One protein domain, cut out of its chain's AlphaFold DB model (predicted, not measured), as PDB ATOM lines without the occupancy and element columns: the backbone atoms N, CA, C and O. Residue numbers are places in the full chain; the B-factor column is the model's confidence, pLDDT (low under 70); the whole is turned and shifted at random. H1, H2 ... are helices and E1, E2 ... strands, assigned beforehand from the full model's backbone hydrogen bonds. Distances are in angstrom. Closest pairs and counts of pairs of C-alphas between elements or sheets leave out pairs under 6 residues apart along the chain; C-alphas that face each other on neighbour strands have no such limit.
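This is residues 2 to 82 of the 88 residues of the protein "D-ribose pyranase" of Ochrobactrum sp (UniProt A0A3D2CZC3). A small three-stranded sheet sits in the middle, with the long helix H2 over one face and H3 over the other; H1 packs on H2. The 81 printed residues run H1 E1 H2 E2 H3 E3, under half in named elements; the class is mixed, the sheet E2 E1 E3 mixed. It is compact, radius of gyration of the C-alphas 12.1 A, spanning 30 by 27 by 26 A.

Start at H1, residues 2 to 6; it touches H2, residues 31 to 43, closest at C-alphas Glu 3 and Val 38, 5.9 A. Look beside E1, residues 19 to 22: E3, residues 79 to 81, is antiparallel, N 20 to O 80 2.9 A; E2, residues 50 to 52, is parallel, N 21 to O 50 2.8 A. E1, H2 and E2 form a strand-helix-strand unit, parallel strands joined through a helix, its crossover right-handed. H2 is on the sheet at height 10.3 A, along the strands; H3, residues 54 to 62, is on the opposite face at height 8.8 A, slantwise. In H1, H2 and H3 every O i to N i+4 pair is within hydrogen-bond range.

Find C-alpha 2 at (128.788, 221.394, 185.602), opening H1. H2 runs 18.2 A, H3 12.6 A, E1 10.6 A. E3 ends at C-alpha 81, (136.757, 223.660, 181.415).

The printed part has no cut; links H1 to E1 and H3 to E3 are long. No printed residue is under 70.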
ATOM      1  N   ALA A   2     128.344 220.587 186.750       97.06
ATOM      2  CA  ALA A   2     128.788 221.394 185.602       97.06
ATOM      3  C   ALA A   2     127.981 222.698 185.437       97.06
ATOM      4  O   ALA A   2     128.575 223.765 185.390       97.06
ATOM      5  N   GLU A   3     126.645 222.625 185.483       97.75
ATOM      6  CA  GLU A   3     125.772 223.811 185.410       97.75
ATOM      7  C   GLU A   3     126.067 224.850 186.507       97.75
ATOM      8  O   GLU A   3     126.135 226.037 186.221       97.75
ATOM      9  N   ALA A   4     126.321 224.409 187.744       97.88
ATOM     10  CA  ALA A   4     126.643 225.300 188.861       97.88
ATOM     11  C   ALA A   4     128.033 225.950 188.734       97.88
ATOM     12  O   ALA A   4     128.249 227.053 189.220       97.88
ATOM     13  N   VAL A   5     128.990 225.270 188.094       98.00
ATOM     14  CA  VAL A   5     130.293 225.869 187.775       98.00
ATOM     15  C   VAL A   5     130.118 226.913 186.674       98.00
ATOM     16  O   VAL A   5     130.555 228.049 186.836       98.00
ATOM     17  N   LEU A   6     129.446 226.552 185.578       97.75
ATOM     18  CA  LEU A   6     129.282 227.425 184.413       97.75
ATOM     19  C   LEU A   6     128.351 228.616 184.668       97.75
ATOM     20  O   LEU A   6     128.464 229.617 183.976       97.75
ATOM     21  N   SER A   7     127.496 228.579 185.697       96.81
ATOM     22  CA  SER A   7     126.721 229.760 186.102       96.81
ATOM     23  C   SER A   7     127.586 230.904 186.647       96.81
ATOM     24  O   SER A   7     127.085 232.012 186.811       96.81
ATOM     25  N   LEU A   8     128.856 230.641 186.980       96.31
ATOM     26  CA  LEU A   8     129.804 231.627 187.519       96.31
ATOM     27  C   LEU A   8     131.120 231.703 186.727       96.31
ATOM     28  O   LEU A   8     131.854 232.683 186.842       96.31
ATOM     29  N   LEU A   9     131.451 230.659 185.966       97.38
ATOM     30  CA  LEU A   9     132.709 230.517 185.244       97.38
ATOM     31  C   LEU A   9     132.465 230.662 183.732       97.38
ATOM     32  O   LEU A   9     132.083 229.668 183.111       97.38
ATOM     33  N   PRO A  10     132.720 231.839 183.123       96.69
ATOM     34  CA  PRO A  10     132.665 231.954 181.670       96.69
ATOM     35  C   PRO A  10     133.750 231.080 181.038       96.69
ATOM     36  O   PRO A  10     134.847 230.935 181.598       96.69
ATOM     37  N   LEU A  11     133.463 230.509 179.874       98.06
ATOM     38  CA  LEU A  11     134.428 229.747 179.096       98.06
ATOM     39  C   LEU A  11     135.270 230.656 178.205       98.06
ATOM     40  O   LEU A  11     134.874 231.751 177.820       98.06
ATOM     41  N   ASP A  12     136.478 230.192 177.907       97.81
ATOM     42  CA  ASP A  12     137.434 230.918 177.079       97.81
ATOM     43  C   ASP A  12     136.922 231.081 175.635       97.81
ATOM     44  O   ASP A  12     136.630 230.100 174.946       97.81
ATOM     45  N   ASP A  13     136.785 232.333 175.196       95.50
ATOM     46  CA  ASP A  13     136.354 232.746 173.859       95.50
ATOM     47  C   ASP A  13     137.525 232.894 172.870       95.50
ATOM     48  O   ASP A  13     137.293 233.097 171.679       95.50
ATOM     49  N   PHE A  14     138.775 232.736 173.322       96.06
ATOM     50  CA  PHE A  14     139.978 232.775 172.481       96.06
ATOM     51  C   PHE A  14     140.400 231.401 171.942       96.06
ATOM     52  O   PHE A  14     141.406 231.296 171.238       96.06
ATOM     53  N   VAL A  15     139.667 230.334 172.276       95.75
ATOM     54  CA  VAL A  15     139.915 228.977 171.775       95.75
ATOM     55  C   VAL A  15     138.647 228.373 171.184       95.75
ATOM     56  O   VAL A  15     137.550 228.574 171.699       95.75
ATOM     57  N   ASP A  16     138.804 227.552 170.146       93.62
ATOM     58  CA  ASP A  16     137.665 226.922 169.465       93.62
ATOM     59  C   ASP A  16     136.890 225.964 170.379       93.62
ATOM     60  O   ASP A  16     135.664 225.868 170.314       93.62
ATOM     61  N   LYS A  17     137.612 225.243 171.248       96.38
ATOM     62  CA  LYS A  17     137.040 224.241 172.151       96.38
ATOM     63  C   LYS A  17     137.501 224.459 173.597       96.38
ATOM     64  O   LYS A  17     138.498 223.876 174.035       96.38
ATOM     65  N   PRO A  18     136.781 225.286 174.374       98.00
ATOM     66  CA  PRO A  18     137.130 225.565 175.765       98.00
ATOM     67  C   PRO A  18     136.696 224.460 176.739       98.00
ATOM     68  O   PRO A  18     136.983 224.554 177.932       98.00
ATOM     69  N   ALA A  19     136.029 223.408 176.259       98.44
ATOM     70  CA  ALA A  19     135.611 222.263 177.055       98.44
ATOM     71  C   ALA A  19     136.122 220.960 176.433       98.44
ATOM     72  O   ALA A  19     135.872 220.700 175.259       98.44
ATOM     73  N   ALA A  20     136.815 220.135 177.218       98.50
ATOM     74  CA  ALA A  20     137.395 218.876 176.755       98.50
ATOM     75  C   ALA A  20     136.899 217.686 177.578       98.50
ATOM     76  O   ALA A  20     136.767 217.780 178.796       98.50
ATOM     77  N   VAL A  21     136.666 216.557 176.920       98.50
ATOM     78  CA  VAL A  21     136.206 215.290 177.505       98.50
ATOM     79  C   VAL A  21     137.181 214.174 177.142       98.50
ATOM     80  O   VAL A  21     137.955 214.299 176.196       98.50
ATOM     81  N   MET A  22     137.179 213.071 177.886       98.12
ATOM     82  CA  MET A  22     138.001 211.914 177.515       98.12
ATOM     83  C   MET A  22     137.288 211.082 176.458       98.12
ATOM     84  O   MET A  22     136.183 210.609 176.698       98.12
ATOM     85  N   GLN A  23     137.939 210.870 175.320       96.69
ATOM     86  CA  GLN A  23     137.434 210.050 174.231       96.69
ATOM     87  C   GLN A  23     137.233 208.596 174.684       96.69
ATOM     88  O   GLN A  23     138.114 207.987 175.293       96.69
ATOM     89  N   ALA A  24     136.069 208.040 174.348       93.88
ATOM     90  CA  ALA A  24     135.794 206.616 174.473       93.88
ATOM     91  C   ALA A  24     136.231 205.872 173.194       93.88
ATOM     92  O   ALA A  24     136.173 206.445 172.106       93.88
ATOM     93  N   PRO A  25     136.664 204.603 173.292       89.69
ATOM     94  CA  PRO A  25     137.268 203.882 172.170       89.69
ATOM     95  C   PRO A  25     136.283 203.485 171.059       89.69
ATOM     96  O   PRO A  25     136.706 203.340 169.918       89.69
ATOM     97  N   ASN A  26     134.998 203.299 171.377       87.44
ATOM     98  CA  ASN A  26     134.044 202.654 170.465       87.44
ATOM     99  C   ASN A  26     132.924 203.592 170.003       87.44
ATOM    100  O   ASN A  26     132.633 203.674 168.816       87.44
ATOM    101  N   GLU A  27     132.277 204.276 170.945       91.44
ATOM    102  CA  GLU A  27     131.097 205.098 170.686       91.44
ATOM    103  C   GLU A  27     131.174 206.418 171.447       91.44
ATOM    104  O   GLU A  27     131.830 206.506 172.486       91.44
ATOM    105  N   THR A  28     130.484 207.439 170.941       93.25
ATOM    106  CA  THR A  28     130.356 208.725 171.629       93.25
ATOM    107  C   THR A  28     129.440 208.565 172.846       93.25
ATOM    108  O   THR A  28     128.252 208.287 172.670       93.25
ATOM    109  N   PRO A  29     129.934 208.772 174.079       95.44
ATOM    110  CA  PRO A  29     129.112 208.668 175.278       95.44
ATOM    111  C   PRO A  29     127.959 209.676 175.270       95.44
ATOM    112  O   PRO A  29     128.164 210.863 175.016       95.44
ATOM    113  N   ALA A  30     126.753 209.232 175.640       95.12
ATOM    114  CA  ALA A  30     125.559 210.085 175.679       95.12
ATOM    115  C   ALA A  30     125.730 211.338 176.564       95.12
ATOM    116  O   ALA A  30     125.197 212.402 176.248       95.12
ATOM    117  N   ILE A  31     126.544 211.241 177.624       96.19
ATOM    118  CA  ILE A  31     126.817 212.359 178.537       96.19
ATOM    119  C   ILE A  31     127.512 213.542 177.848       96.19
ATOM    120  O   ILE A  31     127.409 214.671 178.319       96.19
ATOM    121  N   PHE A  32     128.181 213.328 176.710       97.19
ATOM    122  CA  PHE A  32     128.794 214.428 175.964       97.19
ATOM    123  C   PHE A  32     127.728 215.403 175.491       97.19
ATOM    124  O   PHE A  32     127.914 216.611 175.613       97.19
ATOM    125  N   LYS A  33     126.577 214.887 175.038       97.38
ATOM    126  CA  LYS A  33     125.496 215.752 174.584       97.38
ATOM    127  C   LYS A  33     124.885 216.552 175.730       97.38
ATOM    128  O   LYS A  33     124.565 217.721 175.551       97.38
ATOM    129  N   GLU A  34     124.786 215.948 176.913       97.56
ATOM    130  CA  GLU A  34     124.346 216.646 178.125       97.56
ATOM    131  C   GLU A  34     125.315 217.771 178.512       97.56
ATOM    132  O   GLU A  34     124.870 218.869 178.847       97.56
ATOM    133  N   PHE A  35     126.631 217.540 178.422       98.19
ATOM    134  CA  PHE A  35     127.620 218.594 178.648       98.19
ATOM    135  C   PHE A  35     127.484 219.729 177.640       98.19
ATOM    136  O   PHE A  35     127.443 220.884 178.057       98.19
ATOM    137  N   GLU A  36     127.369 219.419 176.348       98.25
ATOM    138  CA  GLU A  36     127.141 220.427 175.310       98.25
ATOM    139  C   GLU A  36     125.888 221.252 175.605       98.25
ATOM    140  O   GLU A  36     125.961 222.471 175.603       98.25
ATOM    141  N   THR A  37     124.762 220.623 175.954       98.25
ATOM    142  CA  THR A  37     123.527 221.346 176.295       98.25
ATOM    143  C   THR A  37     123.705 222.287 177.487       98.25
ATOM    144  O   THR A  37     123.211 223.413 177.468       98.25
ATOM    145  N   VAL A  38     124.420 221.854 178.528       98.19
ATOM    146  CA  VAL A  38     124.689 222.692 179.707       98.19
ATOM    147  C   VAL A  38     125.624 223.856 179.362       98.19
ATOM    148  O   VAL A  38     125.397 224.973 179.824       98.19
ATOM    149  N   ILE A  39     126.641 223.617 178.529       98.19
ATOM    150  CA  ILE A  39     127.561 224.654 178.051       98.19
ATOM    151  C   ILE A  39     126.821 225.666 177.172       98.19
ATOM    152  O   ILE A  39     126.929 226.863 177.404       98.19
ATOM    153  N   GLU A  40     126.037 225.198 176.201       97.44
ATOM    154  CA  GLU A  40     125.255 226.040 175.293       97.44
ATOM    155  C   GLU A  40     124.293 226.953 176.057       97.44
ATOM    156  O   GLU A  40     124.192 228.142 175.755       97.44
ATOM    157  N   LYS A  41     123.628 226.419 177.090       97.75
ATOM    158  CA  LYS A  41     122.748 227.196 177.970       97.75
ATOM    159  C   LYS A  41     123.505 228.291 178.731       97.75
ATOM    160  O   LYS A  41     122.954 229.371 178.914       97.75
ATOM    161  N   ALA A  42     124.723 228.012 179.195       96.88
ATOM    162  CA  ALA A  42     125.524 228.967 179.963       96.88
ATOM    163  C   ALA A  42     126.169 230.047 179.079       96.88
ATOM    164  O   ALA A  42     126.233 231.207 179.469       96.88
ATOM    165  N   GLU A  43     126.621 229.669 177.884       96.00
ATOM    166  CA  GLU A  43     127.400 230.532 176.992       96.00
ATOM    167  C   GLU A  43     126.544 231.265 175.949       96.00
ATOM    168  O   GLU A  43     127.023 232.187 175.292       96.00
ATOM    169  N   GLY A  44     125.293 230.839 175.733       95.69
ATOM    170  CA  GLY A  44     124.410 231.417 174.715       95.69
ATOM    171  C   GLY A  44     124.872 231.173 173.271       95.69
ATOM    172  O   GLY A  44     124.375 231.810 172.344       95.69
ATOM    173  N   ARG A  45     125.821 230.253 173.061       94.62
ATOM    174  CA  ARG A  45     126.378 229.884 171.752       94.62
ATOM    175  C   ARG A  45     126.634 228.384 171.676       94.62
ATOM    176  O   ARG A  45     126.862 227.729 172.690       94.62
ATOM    177  N   LYS A  46     126.652 227.852 170.453       96.19
ATOM    178  CA  LYS A  46     126.967 226.444 170.198       96.19
ATOM    179  C   LYS A  46     128.440 226.153 170.495       96.19
ATOM    180  O   LYS A  46     129.309 226.731 169.848       96.19
ATOM    181  N   ILE A  47     128.707 225.232 171.421       96.69
ATOM    182  CA  ILE A  47     130.059 224.750 171.737       96.69
ATOM    183  C   ILE A  47     130.024 223.229 171.834       96.69
ATOM    184  O   ILE A  47     129.347 222.662 172.688       96.69
ATOM    185  N   THR A  48     130.790 222.573 170.969       96.69
ATOM    186  CA  THR A  48     131.006 221.124 171.027       96.69
ATOM    187  C   THR A  48     132.184 220.805 171.931       96.69
ATOM    188  O   THR A  48     133.207 221.495 171.878       96.69
ATOM    189  N   VAL A  49     132.077 219.733 172.710       98.00
ATOM    190  CA  VAL A  49     133.196 219.265 173.538       98.00
ATOM    191  C   VAL A  49     134.344 218.735 172.673       98.00
ATOM    192  O   VAL A  49     134.132 218.257 171.559       98.00
ATOM    193  N   ASP A  50     135.573 218.815 173.181       98.06
ATOM    194  CA  ASP A  50     136.764 218.255 172.540       98.06
ATOM    195  C   ASP A  50     137.086 216.851 173.070       98.06
ATOM    196  O   ASP A  50     137.515 216.736 174.221       98.06
ATOM    197  N   PRO A  51     136.896 215.774 172.287       97.56
ATOM    198  CA  PRO A  51     137.309 214.442 172.703       97.56
ATOM    199  C   PRO A  51     138.834 214.330 172.652       97.56
ATOM    200  O   PRO A  51     139.442 214.441 171.591       97.56
ATOM    201  N   MET A  52     139.448 214.084 173.805       97.56
ATOM    202  CA  MET A  52     140.890 213.916 173.948       97.56
ATOM    203  C   MET A  52     141.254 212.461 174.234       97.56
ATOM    204  O   MET A  52     140.557 211.779 174.987       97.56
ATOM    205  N   GLU A  53     142.393 212.012 173.707       97.44
ATOM    206  CA  GLU A  53     142.982 210.721 174.071       97.44
ATOM    207  C   GLU A  53     143.162 210.622 175.603       97.44
ATOM    208  O   GLU A  53     143.406 211.616 176.294       97.44
ATOM    209  N   ARG A  54     142.995 209.416 176.151       96.62
ATOM    210  CA  ARG A  54     142.964 209.137 177.589       96.62
ATOM    211  C   ARG A  54     144.185 209.657 178.347       96.62
ATOM    212  O   ARG A  54     144.014 210.293 179.390       96.62
ATOM    213  N   PHE A  55     145.400 209.403 177.870       96.94
ATOM    214  CA  PHE A  55     146.613 209.899 178.520       96.94
ATOM    215  C   PHE A  55     146.780 211.406 178.343       96.94
ATOM    216  O   PHE A  55     147.130 212.079 179.315       96.94
ATOM    217  N   ALA A  56     146.450 211.959 177.175       98.06
ATOM    218  CA  ALA A  56     146.429 213.408 176.967       98.06
ATOM    219  C   ALA A  56     145.465 214.116 177.941       98.06
ATOM    220  O   ALA A  56     145.810 215.145 178.526       98.06
ATOM    221  N   PHE A  57     144.289 213.530 178.188       98.25
ATOM    222  CA  PHE A  57     143.341 214.024 179.185       98.25
ATOM    223  C   PHE A  57     143.929 213.955 180.600       98.25
ATOM    224  O   PHE A  57     143.822 214.922 181.351       98.25
ATOM    225  N   TYR A  58     144.588 212.850 180.974       97.69
ATOM    226  CA  TYR A  58     145.244 212.748 182.283       97.69
ATOM    227  C   TYR A  58     146.356 213.777 182.472       97.69
ATOM    228  O   TYR A  58     146.464 214.336 183.560       97.69
ATOM    229  N   HIS A  59     147.166 214.036 181.447       98.12
ATOM    230  CA  HIS A  59     148.181 215.086 181.497       98.12
ATOM    231  C   HIS A  59     147.536 216.458 181.702       98.12
ATOM    232  O   HIS A  59     147.837 217.131 182.683       98.12
ATOM    233  N   ARG A  60     146.546 216.814 180.876       98.00
ATOM    234  CA  ARG A  60     145.836 218.094 180.994       98.00
ATOM    235  C   ARG A  60     145.114 218.265 182.334       98.00
ATOM    236  O   ARG A  60     145.041 219.375 182.848       98.00
ATOM    237  N   ALA A  61     144.582 217.185 182.905       98.12
ATOM    238  CA  ALA A  61     143.926 217.213 184.209       98.12
ATOM    239  C   ALA A  61     144.910 217.456 185.366       98.12
ATOM    240  O   ALA A  61     144.525 218.090 186.344       98.12
ATOM    241  N   ARG A  62     146.161 216.980 185.269       97.44
ATOM    242  CA  ARG A  62     147.204 217.255 186.279       97.44
ATOM    243  C   ARG A  62     147.618 218.723 186.290       97.44
ATOM    244  O   ARG A  62     147.891 219.252 187.360       97.44
ATOM    245  N   ASP A  63     147.614 219.359 185.123       97.50
ATOM    246  CA  ASP A  63     147.959 220.775 184.966       97.50
ATOM    247  C   ASP A  63     146.764 221.713 185.234       97.50
ATOM    248  O   ASP A  63     146.891 222.937 185.169       97.50
ATOM    249  N   ALA A  64     145.578 221.161 185.517       98.19
ATOM    250  CA  ALA A  64     144.402 221.954 185.840       98.19
ATOM    251  C   ALA A  64     144.550 222.625 187.212       98.19
ATOM    252  O   ALA A  64     145.073 222.045 188.160       98.19
ATOM    253  N   PHE A  65     144.000 223.834 187.345       98.38
ATOM    254  CA  PHE A  65     144.041 224.588 188.601       98.38
ATOM    255  C   PHE A  65     143.378 223.843 189.774       98.38
ATOM    256  O   PHE A  65     143.838 223.926 190.909       98.38
ATOM    257  N   ALA A  66     142.284 223.126 189.507       97.69
ATOM    258  CA  ALA A  66     141.570 222.343 190.506       97.69
ATOM    259  C   ALA A  66     140.827 221.167 189.860       97.69
ATOM    260  O   ALA A  66     140.397 221.244 188.707       97.69
ATOM    261  N   ILE A  67     140.614 220.104 190.640       98.19
ATOM    262  CA  ILE A  67     139.778 218.956 190.273       98.19
ATOM    263  C   ILE A  67     138.591 218.893 191.238       98.19
ATOM    264  O   ILE A  67     138.767 218.720 192.442       98.19
ATOM    265  N   ILE A  68     137.372 218.990 190.703       98.00
ATOM    266  CA  ILE A  68     136.137 218.820 191.477       98.00
ATOM    267  C   ILE A  68     135.672 217.374 191.325       98.00
ATOM    268  O   ILE A  68     135.163 216.975 190.277       98.00
ATOM    269  N   ARG A  69     135.818 216.577 192.385       97.81
ATOM    270  CA  ARG A  69     135.294 215.209 192.414       97.81
ATOM    271  C   ARG A  69     133.783 215.237 192.641       97.81
ATOM    272  O   ARG A  69     133.313 215.756 193.650       97.81
ATOM    273  N   THR A  70     133.026 214.651 191.720       97.38
ATOM    274  CA  THR A  70     131.561 214.560 191.797       97.38
ATOM    275  C   THR A  70     131.106 213.152 192.202       97.38
ATOM    276  O   THR A  70     131.924 212.248 192.383       97.38
ATOM    277  N   GLY A  71     129.791 212.969 192.359       97.31
ATOM    278  CA  GLY A  71     129.150 211.658 192.514       97.31
ATOM    279  C   GLY A  71     128.703 211.017 191.193       97.31
ATOM    280  O   GLY A  71     127.900 210.088 191.232       97.31
ATOM    281  N   GLU A  72     129.154 211.529 190.042       96.69
ATOM    282  CA  GLU A  72     128.825 210.964 188.727       96.69
ATOM    283  C   GLU A  72     129.359 209.529 188.613       96.69
ATOM    284  O   GLU A  72     130.513 209.256 188.946       96.69
ATOM    285  N   LYS A  73     128.504 208.608 188.161       95.25
ATOM    286  CA  LYS A  73     128.818 207.173 188.059       95.25
ATOM    287  C   LYS A  73     128.993 206.709 186.615       95.25
ATOM    288  O   LYS A  73     129.533 205.627 186.392       95.25
ATOM    289  N   ARG A  74     128.514 207.487 185.641       95.44
ATOM    290  CA  ARG A  74     128.613 207.164 184.216       95.44
ATOM    291  C   ARG A  74     130.067 207.228 183.754       95.44
ATOM    292  O   ARG A  74     130.828 208.111 184.153       95.44
ATOM    293  N   LEU A  75     130.446 206.288 182.890       93.81
ATOM    294  CA  LEU A  75     131.774 206.267 182.283       93.81
ATOM    295  C   LEU A  75     131.972 207.493 181.387       93.81
ATOM    296  O   LEU A  75     131.023 207.978 180.774       93.81
ATOM    297  N   TYR A  76     133.214 207.976 181.315       96.62
ATOM    298  CA  TYR A  76     133.597 209.161 180.535       96.62
ATOM    299  C   TYR A  76     132.849 210.445 180.933       96.62
ATOM    300  O   TYR A  76     132.813 211.411 180.176       96.62
ATOM    301  N   GLY A  77     132.296 210.496 182.150       97.25
ATOM    302  CA  GLY A  77     131.647 211.684 182.710       97.25
ATOM    303  C   GLY A  77     132.608 212.747 183.246       97.25
ATOM    304  O   GLY A  77     132.244 213.534 184.118       97.25
ATOM    305  N   ASN A  78     133.845 212.754 182.760       98.06
ATOM    306  CA  ASN A  78     134.877 213.715 183.117       98.06
ATOM    307  C   ASN A  78     135.005 214.793 182.036       98.06
ATOM    308  O   ASN A  78     135.098 214.495 180.846       98.06
ATOM    309  N   ILE A  79     135.060 216.050 182.474       98.56
ATOM    310  CA  ILE A  79     135.148 217.231 181.618       98.56
ATOM    311  C   ILE A  79     136.129 218.240 182.218       98.56
ATOM    312  O   ILE A  79     136.194 218.403 183.436       98.56
ATOM    313  N   ILE A  80     136.904 218.898 181.362       98.69
ATOM    314  CA  ILE A  80     137.809 219.995 181.709       98.69
ATOM    315  C   ILE A  80     137.252 221.267 181.083       98.69
ATOM    316  O   ILE A  80     136.993 221.289 179.882       98.69
ATOM    317  N   PHE A  81     137.127 222.325 181.880       98.62
ATOM    318  CA  PHE A  81     136.757 223.660 181.415       98.62
ATOM    319  C   PHE A  81     137.976 224.580 181.401       98.62
ATOM    320  O   PHE A  81     138.767 224.592 182.346       98.62
ATOM    321  N   LYS A  82     138.112 225.379 180.345       98.44
ATOM    322  CA  LYS A  82     139.065 226.485 180.267       98.44
ATOM    323  C   LYS A  82     138.323 227.780 180.591       98.44
ATOM    324  O   LYS A  82     137.439 228.187 179.841       98.44
TER     325      LYS A  82